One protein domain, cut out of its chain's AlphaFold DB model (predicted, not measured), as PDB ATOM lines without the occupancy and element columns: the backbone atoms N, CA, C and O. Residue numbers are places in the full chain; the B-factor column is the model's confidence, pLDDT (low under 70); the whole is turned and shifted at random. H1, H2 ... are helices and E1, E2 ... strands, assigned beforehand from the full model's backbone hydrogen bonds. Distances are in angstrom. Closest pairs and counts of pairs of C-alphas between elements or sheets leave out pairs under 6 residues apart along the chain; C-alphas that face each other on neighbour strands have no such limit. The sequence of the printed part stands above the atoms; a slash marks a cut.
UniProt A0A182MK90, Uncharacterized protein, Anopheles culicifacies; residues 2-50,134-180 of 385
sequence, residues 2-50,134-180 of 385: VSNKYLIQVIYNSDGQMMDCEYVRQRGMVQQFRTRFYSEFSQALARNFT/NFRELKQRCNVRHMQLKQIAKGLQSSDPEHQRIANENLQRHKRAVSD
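What this domain is: This is residues 2 to 50 and 134 to 180 of the 385 residues of an uncharacterized protein of Anopheles culicifacies (UniProt A0A182MK90). A two-stranded antiparallel hairpin, E1 and E2, sits in the middle of a long, loose model; the long helix H2 crosses it, packing chiefly on E2, and H3 folds back from the far end of H2 to make a V with it. At the opposite end H1 leaves the hairpin as an arm, of which residues 35 to 40 and 42 to 45 stand free. The printed part has 96 residues, with two named strands and then three named helices in the order E1, E2, H1, H2, H3, and its class is mostly helix. It is loose, with a radius of gyration of the C-alphas of 18.1 A, and elongated, spanning 57 by 31 by 23 A.

How they stand to each other: The sheet is the hairpin of E1, residues 7 to 12, and E2, residues 18 to 24, antiparallel at 169 degrees between their directions. N 9 and O 22 are 2.9 A apart and N 22 and O 9 are 2.8 A apart, both within hydrogen-bond range. H2, residues 135 to 156, has 8 pairs of C-alphas within 8 A of E2, the closest being those of Cys 21 and Cys 142 at 5.6 A. To E1 it has 1 such pair, Ile 8 and Lys 139, at 7.9 A. With its residues 151 to 156 alone, H2 touches H3, residues 161 to 177; they run opposite ways at a steep tilt of 46 degrees, and their closest C-alphas, of Ile 152 and Ala 167, are 5.0 A apart. E2 and H3 are only just apart, at 8.1 A. H1, residues 27 to 45, comes closest to the sheet with the C-alphas of Leu 7 and Val 30, 6.1 A apart. H1 is apart from H2 and from H3. In H1, H2 and H3 every O i to N i+4 pair is within hydrogen-bond range.

Where its parts are: E1 begins at C-alpha 7, (141.716, 123.872, 185.819), and measures 16.4 A from first to last C-alpha; E2 measures 16.9 A. H1 is 26.5 A long, H2 31.3 A and H3 24.3 A. C-alpha 142 of H2 is at (147.585, 121.736, 175.197), and H3 ends at C-alpha 177, (161.529, 112.102, 176.837).

The domain as a whole: The two C-alphas farthest apart are those of Ala 46 and Asp 160, at 58.3 A. Residues 51 to 133 are cut out, and C-alphas 50 and 134 are 31.9 A apart across the cut, which lies in the link from H1 to H2. The links E1 to E2, E2 to H1 and H2 to H3 are tight. The mean pLDDT of the printed part is 72.8, and 31 residues are under 70, among them 2 to 5, 39 to 50 and 174 to 180.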
ATOM      1  N   VAL A   2     144.055 127.875 188.449       49.38
ATOM      2  CA  VAL A   2     142.643 127.605 188.763       49.38
ATOM      3  C   VAL A   2     141.851 128.897 188.602       49.38
ATOM      4  O   VAL A   2     142.124 129.870 189.294       49.38
ATOM      5  N   SER A   3     140.854 128.916 187.719       59.72
ATOM      6  CA  SER A   3     139.787 129.925 187.777       59.72
ATOM      7  C   SER A   3     138.528 129.295 188.372       59.72
ATOM      8  O   SER A   3     138.426 128.073 188.454       59.72
ATOM      9  N   ASN A   4     137.511 130.095 188.716       58.53
ATOM     10  CA  ASN A   4     136.193 129.585 189.139       58.53
ATOM     11  C   ASN A   4     135.539 128.611 188.126       58.53
ATOM     12  O   ASN A   4     134.493 128.036 188.422       58.53
ATOM     13  N   LYS A   5     136.096 128.462 186.915       63.94
ATOM     14  CA  LYS A   5     135.511 127.690 185.812       63.94
ATOM     15  C   LYS A   5     136.442 126.636 185.202       63.94
ATOM     16  O   LYS A   5     135.925 125.711 184.584       63.94
ATOM     17  N   TYR A   6     137.765 126.764 185.333       73.75
ATOM     18  CA  TYR A   6     138.721 125.918 184.607       73.75
ATOM     19  C   TYR A   6     139.942 125.566 185.458       73.75
ATOM     20  O   TYR A   6     140.453 126.417 186.188       73.75
ATOM     21  N   LEU A   7     140.435 124.340 185.294       76.56
ATOM     22  CA  LEU A   7     141.716 123.872 185.819       76.56
ATOM     23  C   LEU A   7     142.558 123.368 184.645       76.56
ATOM     24  O   LEU A   7     142.073 122.581 183.831       76.56
ATOM     25  N   ILE A   8     143.805 123.831 184.569       75.75
ATOM     26  CA  ILE A   8     144.819 123.265 183.674       75.75
ATOM     27  C   ILE A   8     145.960 122.741 184.531       75.75
ATOM     28  O   ILE A   8     146.538 123.508 185.311       75.75
ATOM     29  N   GLN A   9     146.254 121.457 184.364       74.88
ATOM     30  CA  GLN A   9     147.455 120.801 184.856       74.88
ATOM     31  C   GLN A   9     148.363 120.537 183.660       74.88
ATOM     32  O   GLN A   9     147.904 120.062 182.624       74.88
ATOM     33  N   VAL A  10     149.641 120.863 183.795       74.06
ATOM     34  CA  VAL A  10     150.639 120.684 182.741       74.06
ATOM     35  C   VAL A  10     151.835 119.973 183.348       74.06
ATOM     36  O   VAL A  10     152.214 120.271 184.478       74.06
ATOM     37  N   ILE A  11     152.403 119.032 182.605       69.25
ATOM     38  CA  ILE A  11     153.625 118.321 182.966       69.25
ATOM     39  C   ILE A  11     154.685 118.688 181.934       69.25
ATOM     40  O   ILE A  11     154.466 118.504 180.733       69.25
ATOM     41  N   TYR A  12     155.818 119.198 182.405       72.50
ATOM     42  CA  TYR A  12     156.986 119.513 181.588       72.50
ATOM     43  C   TYR A  12     158.084 118.465 181.799       72.50
ATOM     44  O   TYR A  12     158.120 117.827 182.852       72.50
ATOM     45  N   ASN A  13     158.953 118.267 180.808       64.31
ATOM     46  CA  ASN A  13     160.198 117.518 180.998       64.31
ATOM     47  C   ASN A  13     161.322 118.430 181.531       64.31
ATOM     48  O   ASN A  13     161.131 119.632 181.719       64.31
ATOM     49  N   SER A  14     162.491 117.831 181.758       63.06
ATOM     50  CA  SER A  14     163.749 118.484 182.151       63.06
ATOM     51  C   SER A  14     164.166 119.618 181.203       63.06
ATOM     52  O   SER A  14     164.685 120.629 181.662       63.06
ATOM     53  N   ASP A  15     163.849 119.499 179.912       69.19
ATOM     54  CA  ASP A  15     164.123 120.512 178.880       69.19
ATOM     55  C   ASP A  15     163.026 121.595 178.744       69.19
ATOM     56  O   ASP A  15     163.040 122.382 177.797       69.19
ATOM     57  N   GLY A  16     162.015 121.622 179.624       70.00
ATOM     58  CA  GLY A  16     160.925 122.609 179.578       70.00
ATOM     59  C   GLY A  16     159.875 122.379 178.475       70.00
ATOM     60  O   GLY A  16     159.031 123.240 178.206       70.00
ATOM     61  N   GLN A  17     159.868 121.210 177.832       74.38
ATOM     62  CA  GLN A  17     158.875 120.811 176.834       74.38
ATOM     63  C   GLN A  17     157.601 120.267 177.491       74.38
ATOM     64  O   GLN A  17     157.649 119.480 178.432       74.38
ATOM     65  N   MET A  18     156.434 120.662 176.967       74.00
ATOM     66  CA  MET A  18     155.127 120.206 177.458       74.00
ATOM     67  C   MET A  18     154.885 118.740 177.067       74.00
ATOM     68  O   MET A  18     154.650 118.431 175.897       74.00
ATOM     69  N   MET A  19     154.886 117.849 178.056       69.44
ATOM     70  CA  MET A  19     154.754 116.403 177.867       69.44
ATOM     71  C   MET A  19     153.304 115.940 177.923       69.44
ATOM     72  O   MET A  19     152.832 115.279 176.992       69.44
ATOM     73  N   ASP A  20     152.607 116.332 178.987       70.75
ATOM     74  CA  ASP A  20     151.191 116.057 179.207       70.75
ATOM     75  C   ASP A  20     150.474 117.339 179.630       70.75
ATOM     76  O   ASP A  20     151.057 118.249 180.225       70.75
ATOM     77  N   CYS A  21     149.195 117.417 179.299       74.44
ATOM     78  CA  CYS A  21     148.340 118.500 179.732       74.44
ATOM     79  C   CYS A  21     146.921 117.986 179.941       74.44
ATOM     80  O   CYS A  21     146.306 117.405 179.046       74.44
ATOM     81  N   GLU A  22     146.373 118.275 181.113       72.38
ATOM     82  CA  GLU A  22     144.997 117.988 181.462       72.38
ATOM     83  C   GLU A  22     144.220 119.284 181.636       72.38
ATOM     84  O   GLU A  22     144.596 120.189 182.381       72.38
ATOM     85  N   TYR A  23     143.106 119.367 180.919       72.94
ATOM     86  CA  TYR A  23     142.289 120.560 180.846       72.94
ATOM     87  C   TYR A  23     140.856 120.226 181.287       72.94
ATOM     88  O   TYR A  23     140.068 119.632 180.546       72.94
ATOM     89  N   VAL A  24     140.510 120.615 182.518       68.88
ATOM     90  CA  VAL A  24     139.242 120.278 183.180       68.88
ATOM     91  C   VAL A  24     138.269 121.459 183.098       68.88
ATOM     92  O   VAL A  24     138.549 122.560 183.580       68.88
ATOM     93  N   ARG A  25     137.088 121.226 182.499       70.44
ATOM     94  CA  ARG A  25     135.980 122.207 182.384       70.44
ATOM     95  C   ARG A  25     134.821 121.967 183.355       70.44
ATOM     96  O   ARG A  25     133.914 122.794 183.441       70.44
ATOM     97  N   GLN A  26     134.789 120.817 184.025       73.06
ATOM     98  CA  GLN A  26     133.654 120.433 184.860       73.06
ATOM     99  C   GLN A  26     133.679 121.211 186.176       73.06
ATOM    100  O   GLN A  26     134.562 121.000 187.006       73.06
ATOM    101  N   ARG A  27     132.688 122.089 186.381       74.44
ATOM    102  CA  ARG A  27     132.624 122.971 187.560       74.44
ATOM    103  C   ARG A  27     132.709 122.207 188.883       74.44
ATOM    104  O   ARG A  27     133.453 122.630 189.758       74.44
ATOM    105  N   GLY A  28     132.010 121.073 188.996       72.88
ATOM    106  CA  GLY A  28     132.037 120.234 190.200       72.88
ATOM    107  C   GLY A  28     133.436 119.711 190.532       72.88
ATOM    108  O   GLY A  28     133.887 119.863 191.664       72.88
ATOM    109  N   MET A  29     134.166 119.190 189.537       66.06
ATOM    110  CA  MET A  29     135.541 118.713 189.731       66.06
ATOM    111  C   MET A  29     136.516 119.848 190.057       66.06
ATOM    112  O   MET A  29     137.338 119.705 190.959       66.06
ATOM    113  N   VAL A  30     136.408 120.994 189.373       74.69
ATOM    114  CA  VAL A  30     137.257 122.168 189.651       74.69
ATOM    115  C   VAL A  30     137.025 122.673 191.079       74.69
ATOM    116  O   VAL A  30     137.982 122.968 191.792       74.69
ATOM    117  N   GLN A  31     135.765 122.728 191.522       76.69
ATOM    118  CA  GLN A  31     135.414 123.136 192.879       76.69
ATOM    119  C   GLN A  31     135.926 122.135 193.922       76.69
ATOM    120  O   GLN A  31     136.525 122.551 194.909       76.69
ATOM    121  N   GLN A  32     135.753 120.832 193.689       73.62
ATOM    122  CA  GLN A  32     136.234 119.787 194.591       73.62
ATOM    123  C   GLN A  32     137.759 119.813 194.742       73.62
ATOM    124  O   GLN A  32     138.254 119.791 195.869       73.62
ATOM    125  N   PHE A  33     138.494 119.900 193.628       73.69
ATOM    126  CA  PHE A  33     139.951 120.032 193.641       73.69
ATOM    127  C   PHE A  33     140.371 121.249 194.459       73.69
ATOM    128  O   PHE A  33     141.199 121.134 195.353       73.69
ATOM    129  N   ARG A  34     139.751 122.404 194.198       77.00
ATOM    130  CA  ARG A  34     140.107 123.653 194.865       77.00
ATOM    131  C   ARG A  34     139.854 123.602 196.370       77.00
ATOM    132  O   ARG A  34     140.726 123.988 197.139       77.00
ATOM    133  N   THR A  35     138.688 123.111 196.792       74.25
ATOM    134  CA  THR A  35     138.358 122.955 198.216       74.25
ATOM    135  C   THR A  35     139.357 122.035 198.910       74.25
ATOM    136  O   THR A  35     139.851 122.361 199.987       74.25
ATOM    137  N   ARG A  36     139.693 120.903 198.279       65.88
ATOM    138  CA  ARG A  36     140.660 119.950 198.826       65.88
ATOM    139  C   ARG A  36     142.065 120.546 198.903       65.88
ATOM    140  O   ARG A  36     142.678 120.473 199.960       65.88
ATOM    141  N   PHE A  37     142.525 121.179 197.826       72.81
ATOM    142  CA  PHE A  37     143.829 121.830 197.752       72.81
ATOM    143  C   PHE A  37     144.006 122.861 198.865       72.81
ATOM    144  O   PHE A  37     144.963 122.766 199.619       72.81
ATOM    145  N   TYR A  38     143.065 123.799 199.037       76.88
ATOM    146  CA  TYR A  38     143.185 124.803 200.099       76.88
ATOM    147  C   TYR A  38     143.114 124.200 201.504       76.88
ATOM    148  O   TYR A  38     143.791 124.693 202.403       76.88
ATOM    149  N   SER A  39     142.336 123.133 201.701       67.06
ATOM    150  CA  SER A  39     142.283 122.421 202.981       67.06
ATOM    151  C   SER A  39     143.623 121.763 203.318       67.06
ATOM    152  O   SER A  39     144.146 121.973 204.408       67.06
ATOM    153  N   GLU A  40     144.184 120.977 202.395       58.16
ATOM    154  CA  GLU A  40     145.477 120.300 202.576       58.16
ATOM    155  C   GLU A  40     146.615 121.323 202.705       58.16
ATOM    156  O   GLU A  40     147.475 121.199 203.575       58.16
ATOM    157  N   PHE A  41     146.573 122.394 201.910       67.50
ATOM    158  CA  PHE A  41     147.533 123.489 201.973       67.50
ATOM    159  C   PHE A  41     147.506 124.210 203.326       67.50
ATOM    160  O   PHE A  41     148.554 124.413 203.927       67.50
ATOM    161  N   SER A  42     146.322 124.543 203.849       66.88
ATOM    162  CA  SER A  42     146.192 125.200 205.161       66.88
ATOM    163  C   SER A  42     146.722 124.315 206.291       66.88
ATOM    164  O   SER A  42     147.357 124.804 207.222       66.88
ATOM    165  N   GLN A  43     146.503 123.000 206.197       57.94
ATOM    166  CA  GLN A  43     147.049 122.031 207.150       57.94
ATOM    167  C   GLN A  43     148.576 121.935 207.071       57.94
ATOM    168  O   GLN A  43     149.226 121.837 208.111       57.94
ATOM    169  N   ALA A  44     149.148 121.967 205.865       59.59
ATOM    170  CA  ALA A  44     150.596 121.962 205.665       59.59
ATOM    171  C   ALA A  44     151.246 123.264 206.162       59.59
ATOM    172  O   ALA A  44     152.260 123.219 206.858       59.59
ATOM    173  N   LEU A  45     150.620 124.411 205.877       64.94
ATOM    174  CA  LEU A  45     151.059 125.729 206.335       64.94
ATOM    175  C   LEU A  45     151.066 125.816 207.867       64.94
ATOM    176  O   LEU A  45     152.057 126.245 208.448       64.94
ATOM    177  N   ALA A  46     150.016 125.319 208.532       64.19
ATOM    178  CA  ALA A  46     149.941 125.252 209.996       64.19
ATOM    179  C   ALA A  46     151.061 124.405 210.638       64.19
ATOM    180  O   ALA A  46     151.271 124.469 211.846       64.19
ATOM    181  N   ARG A  47     151.774 123.603 209.838       55.94
ATOM    182  CA  ARG A  47     152.870 122.721 210.258       55.94
ATOM    183  C   ARG A  47     154.225 123.164 209.699       55.94
ATOM    184  O   ARG A  47     155.163 122.370 209.696       55.94
ATOM    185  N   ASN A  48     154.334 124.395 209.186       61.47
ATOM    186  CA  ASN A  48     155.533 124.917 208.517       61.47
ATOM    187  C   ASN A  48     156.094 123.967 207.444       61.47
ATOM    188  O   ASN A  48     157.304 123.880 207.264       61.47
ATOM    189  N   PHE A  49     155.223 123.214 206.764       56.09
ATOM    190  CA  PHE A  49     155.613 122.206 205.772       56.09
ATOM    191  C   PHE A  49     156.590 121.131 206.296       56.09
ATOM    192  O   PHE A  49     157.230 120.448 205.500       56.09
ATOM    193  N   THR A  50     156.677 120.947 207.619       45.50
ATOM    194  CA  THR A  50     157.492 119.902 208.258       45.50
ATOM    195  C   THR A  50     156.665 118.641 208.505       45.50
ATOM    196  O   THR A  50     155.491 118.705 208.890       45.50
ATOM    197  N   ASN A 134     150.646 132.003 180.976       82.69
ATOM    198  CA  ASN A 134     149.627 132.487 180.047       82.69
ATOM    199  C   ASN A 134     148.564 131.409 179.758       82.69
ATOM    200  O   ASN A 134     148.732 130.528 178.917       82.69
ATOM    201  N   PHE A 135     147.404 131.506 180.414       78.75
ATOM    202  CA  PHE A 135     146.325 130.521 180.280       78.75
ATOM    203  C   PHE A 135     145.844 130.300 178.834       78.75
ATOM    204  O   PHE A 135     145.509 129.171 178.460       78.75
ATOM    205  N   ARG A 136     145.746 131.362 178.018       83.44
ATOM    206  CA  ARG A 136     145.255 131.240 176.633       83.44
ATOM    207  C   ARG A 136     146.249 130.461 175.783       83.44
ATOM    208  O   ARG A 136     145.838 129.568 175.043       83.44
ATOM    209  N   GLU A 137     147.526 130.768 175.946       85.31
ATOM    210  CA  GLU A 137     148.614 130.100 175.247       85.31
ATOM    211  C   GLU A 137     148.769 128.646 175.708       85.31
ATOM    212  O   GLU A 137     148.775 127.736 174.880       85.31
ATOM    213  N   LEU A 138     148.762 128.395 177.023       82.94
ATOM    214  CA  LEU A 138     148.776 127.045 177.592       82.94
ATOM    215  C   LEU A 138     147.650 126.185 177.025       82.94
ATOM    216  O   LEU A 138     147.871 125.039 176.638       82.94
ATOM    217  N   LYS A 139     146.438 126.739 176.929       83.06
ATOM    218  CA  LYS A 139     145.292 126.044 176.336       83.06
ATOM    219  C   LYS A 139     145.536 125.704 174.864       83.06
ATOM    220  O   LYS A 139     145.188 124.605 174.438       83.06
ATOM    221  N   GLN A 140     146.097 126.623 174.078       87.06
ATOM    222  CA  GLN A 140     146.413 126.366 172.670       87.06
ATOM    223  C   GLN A 140     147.482 125.277 172.529       87.06
ATOM    224  O   GLN A 140     147.257 124.303 171.810       87.06
ATOM    225  N   ARG A 141     148.581 125.381 173.281       86.19
ATOM    226  CA  ARG A 141     149.660 124.381 173.322       86.19
ATOM    227  C   ARG A 141     149.136 123.000 173.736       86.19
ATOM    228  O   ARG A 141     149.432 122.008 173.075       86.19
ATOM    229  N   CYS A 142     148.265 122.950 174.741       82.50
ATOM    230  CA  CYS A 142     147.585 121.736 175.197       82.50
ATOM    231  C   CYS A 142     146.724 121.094 174.095       82.50
ATOM    232  O   CYS A 142     146.809 119.891 173.857       82.50
ATOM    233  N   ASN A 143     145.940 121.894 173.361       83.19
ATOM    234  CA  ASN A 143     145.126 121.389 172.252       83.19
ATOM    235  C   ASN A 143     145.991 120.808 171.125       83.19
ATOM    236  O   ASN A 143     145.676 119.738 170.602       83.19
ATOM    237  N   VAL A 144     147.085 121.489 170.760       86.62
ATOM    238  CA  VAL A 144     148.046 120.993 169.759       86.62
ATOM    239  C   VAL A 144     148.643 119.664 170.215       86.62
ATOM    240  O   VAL A 144     148.661 118.698 169.452       86.62
ATOM    241  N   ARG A 145     149.037 119.571 171.488       80.50
ATOM    242  CA  ARG A 145     149.563 118.340 172.080       80.50
ATOM    243  C   ARG A 145     148.551 117.192 172.041       80.50
ATOM    244  O   ARG A 145     148.897 116.084 171.633       80.50
ATOM    245  N   HIS A 146     147.289 117.443 172.391       79.94
ATOM    246  CA  HIS A 146     146.218 116.441 172.294       79.94
ATOM    247  C   HIS A 146     146.002 115.955 170.860       79.94
ATOM    248  O   HIS A 146     145.730 114.773 170.654       79.94
ATOM    249  N   MET A 147     146.136 116.833 169.861       81.81
ATOM    250  CA  MET A 147     146.062 116.428 168.453       81.81
ATOM    251  C   MET A 147     147.221 115.504 168.063       81.81
ATOM    252  O   MET A 147     146.973 114.464 167.453       81.81
ATOM    253  N   GLN A 148     148.452 115.815 168.479       82.19
ATOM    254  CA  GLN A 148     149.626 114.963 168.238       82.19
ATOM    255  C   GLN A 148     149.466 113.572 168.876       82.19
ATOM    256  O   GLN A 148     149.696 112.556 168.222       82.19
ATOM    257  N   LEU A 149     149.007 113.505 170.131       74.75
ATOM    258  CA  LEU A 149     148.762 112.232 170.824       74.75
ATOM    259  C   LEU A 149     147.673 111.398 170.132       74.75
ATOM    260  O   LEU A 149     147.815 110.183 170.006       74.75
ATOM    261  N   LYS A 150     146.616 112.042 169.621       76.69
ATOM    262  CA  LYS A 150     145.577 111.370 168.825       76.69
ATOM    263  C   LYS A 150     146.108 110.833 167.498       76.69
ATOM    264  O   LYS A 150     145.672 109.766 167.079       76.69
ATOM    265  N   GLN A 151     147.020 111.542 166.834       81.31
ATOM    266  CA  GLN A 151     147.656 111.059 165.603       81.31
ATOM    267  C   GLN A 151     148.524 109.828 165.871       81.31
ATOM    268  O   GLN A 151     148.400 108.840 165.152       81.31
ATOM    269  N   ILE A 152     149.323 109.848 166.943       75.69
ATOM    270  CA  ILE A 152     150.112 108.683 167.371       75.69
ATOM    271  C   ILE A 152     149.182 107.502 167.672       75.69
ATOM    272  O   ILE A 152     149.396 106.416 167.148       75.69
ATOM    273  N   ALA A 153     148.109 107.714 168.441       72.62
ATOM    274  CA  ALA A 153     147.136 106.668 168.764       72.62
ATOM    275  C   ALA A 153     146.484 106.051 167.513       72.62
ATOM    276  O   ALA A 153     146.406 104.831 167.398       72.62
ATOM    277  N   LYS A 154     146.066 106.888 166.553       79.06
ATOM    278  CA  LYS A 154     145.520 106.427 165.267       79.06
ATOM    279  C   LYS A 154     146.545 105.634 164.459       79.06
ATOM    280  O   LYS A 154     146.190 104.613 163.887       79.06
ATOM    281  N   GLY A 155     147.801 106.078 164.431       81.31
ATOM    282  CA  GLY A 155     148.877 105.371 163.741       81.31
ATOM    283  C   GLY A 155     149.194 104.010 164.367       81.31
ATOM    284  O   GLY A 155     149.384 103.043 163.640       81.31
ATOM    285  N   LEU A 156     149.158 103.894 165.701       72.38
ATOM    286  CA  LEU A 156     149.346 102.614 166.406       72.38
ATOM    287  C   LEU A 156     148.247 101.586 166.084       72.38
ATOM    288  O   LEU A 156     148.509 100.386 166.126       72.38
ATOM    289  N   GLN A 157     147.039 102.057 165.765       74.44
ATOM    290  CA  GLN A 157     145.881 101.239 165.377       74.44
ATOM    291  C   GLN A 157     145.722 101.094 163.851       74.44
ATOM    292  O   GLN A 157     144.771 100.459 163.399       74.44
ATOM    293  N   SER A 158     146.613 101.694 163.055       80.69
ATOM    294  CA  SER A 158     146.552 101.648 161.593       80.69
ATOM    295  C   SER A 158     146.887 100.250 161.076       80.69
ATOM    296  O   SER A 158     147.808  99.606 161.573       80.69
ATOM    297  N   SER A 159     146.175  99.804 160.041       81.12
ATOM    298  CA  SER A 159     146.499  98.581 159.295       81.12
ATOM    299  C   SER A 159     147.683  98.758 158.336       81.12
ATOM    300  O   SER A 159     148.196  97.771 157.820       81.12
ATOM    301  N   ASP A 160     148.093 100.002 158.075       89.56
ATOM    302  CA  ASP A 160     149.257 100.333 157.250       89.56
ATOM    303  C   ASP A 160     150.571 100.189 158.057       89.56
ATOM    304  O   ASP A 160     150.757 100.919 159.044       89.56
ATOM    305  N   PRO A 161     151.494  99.296 157.639       85.94
ATOM    306  CA  PRO A 161     152.771  99.064 158.312       85.94
ATOM    307  C   PRO A 161     153.664 100.305 158.428       85.94
ATOM    308  O   PRO A 161     154.379 100.450 159.424       85.94
ATOM    309  N   GLU A 162     153.647 101.211 157.446       87.75
ATOM    310  CA  GLU A 162     154.509 102.396 157.465       87.75
ATOM    311  C   GLU A 162     154.015 103.411 158.501       87.75
ATOM    312  O   GLU A 162     154.778 103.854 159.368       87.75
ATOM    313  N   HIS A 163     152.710 103.695 158.490       83.00
ATOM    314  CA  HIS A 163     152.051 104.494 159.520       83.00
ATOM    315  C   HIS A 163     152.243 103.915 160.929       83.00
ATOM    316  O   HIS A 163     152.503 104.668 161.874       83.00
ATOM    317  N   GLN A 164     152.167 102.589 161.085       82.00
ATOM    318  CA  GLN A 164     152.388 101.934 162.372       82.00
ATOM    319  C   GLN A 164     153.849 102.055 162.838       82.00
ATOM    320  O   GLN A 164     154.102 102.307 164.022       82.00
ATOM    321  N   ARG A 165     154.825 101.942 161.926       86.00
ATOM    322  CA  ARG A 165     156.254 102.136 162.223       86.00
ATOM    323  C   ARG A 165     156.542 103.561 162.695       86.00
ATOM    324  O   ARG A 165     157.137 103.735 163.757       86.00
ATOM    325  N   ILE A 166     156.060 104.568 161.964       85.12
ATOM    326  CA  ILE A 166     156.238 105.987 162.312       85.12
ATOM    327  C   ILE A 166     155.607 106.288 163.680       85.12
ATOM    328  O   ILE A 166     156.205 106.965 164.522       85.12
ATOM    329  N   ALA A 167     154.409 105.756 163.942       79.44
ATOM    330  CA  ALA A 167     153.738 105.918 165.228       79.44
ATOM    331  C   ALA A 167     154.512 105.258 166.379       79.44
ATOM    332  O   ALA A 167     154.654 105.866 167.442       79.44
ATOM    333  N   ASN A 168     155.068 104.064 166.160       76.19
ATOM    334  CA  ASN A 168     155.919 103.377 167.130       76.19
ATOM    335  C   ASN A 168     157.220 104.144 167.412       76.19
ATOM    336  O   ASN A 168     157.585 104.309 168.574       76.19
ATOM    337  N   GLU A 169     157.902 104.670 166.394       82.25
ATOM    338  CA  GLU A 169     159.111 105.484 166.579       82.25
ATOM    339  C   GLU A 169     158.831 106.776 167.357       82.25
ATOM    340  O   GLU A 169     159.580 107.136 168.271       82.25
ATOM    341  N   ASN A 170     157.731 107.461 167.034       78.31
ATOM    342  CA  ASN A 170     157.291 108.657 167.752       78.31
ATOM    343  C   ASN A 170     156.899 108.337 169.198       78.31
ATOM    344  O   ASN A 170     157.247 109.086 170.114       78.31
ATOM    345  N   LEU A 171     156.238 107.200 169.427       72.12
ATOM    346  CA  LEU A 171     155.928 106.703 170.763       72.12
ATOM    347  C   LEU A 171     157.204 106.416 171.564       72.12
ATOM    348  O   LEU A 171     157.276 106.782 172.734       72.12
ATOM    349  N   GLN A 172     158.217 105.793 170.958       72.00
ATOM    350  CA  GLN A 172     159.488 105.502 171.628       72.00
ATOM    351  C   GLN A 172     160.263 106.775 171.969       72.00
ATOM    352  O   GLN A 172     160.746 106.911 173.093       72.00
ATOM    353  N   ARG A 173     160.323 107.749 171.051       72.31
ATOM    354  CA  ARG A 173     160.883 109.081 171.337       72.31
ATOM    355  C   ARG A 173     160.154 109.751 172.497       72.31
ATOM    356  O   ARG A 173     160.797 110.262 173.409       72.31
ATOM    357  N   HIS A 174     158.825 109.667 172.513       66.44
ATOM    358  CA  HIS A 174     158.040 110.204 173.614       66.44
ATOM    359  C   HIS A 174     158.325 109.473 174.933       66.44
ATOM    360  O   HIS A 174     158.552 110.130 175.939       66.44
ATOM    361  N   LYS A 175     158.411 108.134 174.935       63.44
ATOM    362  CA  LYS A 175     158.753 107.320 176.118       63.44
ATOM    363  C   LYS A 175     160.133 107.646 176.698       63.44
ATOM    364  O   LYS A 175     160.257 107.626 177.921       63.44
ATOM    365  N   ARG A 176     161.120 107.960 175.849       67.06
ATOM    366  CA  ARG A 176     162.462 108.419 176.253       67.06
ATOM    367  C   ARG A 176     162.429 109.826 176.844       67.06
ATOM    368  O   ARG A 176     163.007 110.041 177.888       67.06
ATOM    369  N   ALA A 177     161.666 110.754 176.272       61.72
ATOM    370  CA  ALA A 177     161.529 112.102 176.837       61.72
ATOM    371  C   ALA A 177     160.828 112.141 178.220       61.72
ATOM    372  O   ALA A 177     160.858 113.159 178.902       61.72
ATOM    373  N   VAL A 178     160.188 111.040 178.639       56.03
ATOM    374  CA  VAL A 178     159.643 110.817 179.996       56.03
ATOM    375  C   VAL A 178     160.401 109.717 180.760       56.03
ATOM    376  O   VAL A 178     159.848 109.164 181.712       56.03
ATOM    377  N   SER A 179     161.615 109.320 180.349       54.31
ATOM    378  CA  SER A 179     162.474 108.475 181.204       54.31
ATOM    379  C   SER A 179     162.938 109.232 182.442       54.31
ATOM    380  O   SER A 179     163.121 108.625 183.488       54.31
ATOM    381  N   ASP A 180     163.028 110.557 182.331       50.91
ATOM    382  CA  ASP A 180     163.415 111.471 183.408       50.91
ATOM    383  C   ASP A 180     162.293 111.686 184.432       50.91
ATOM    384  O   ASP A 180     162.431 112.485 185.356       50.91
TER     385      ASP A 180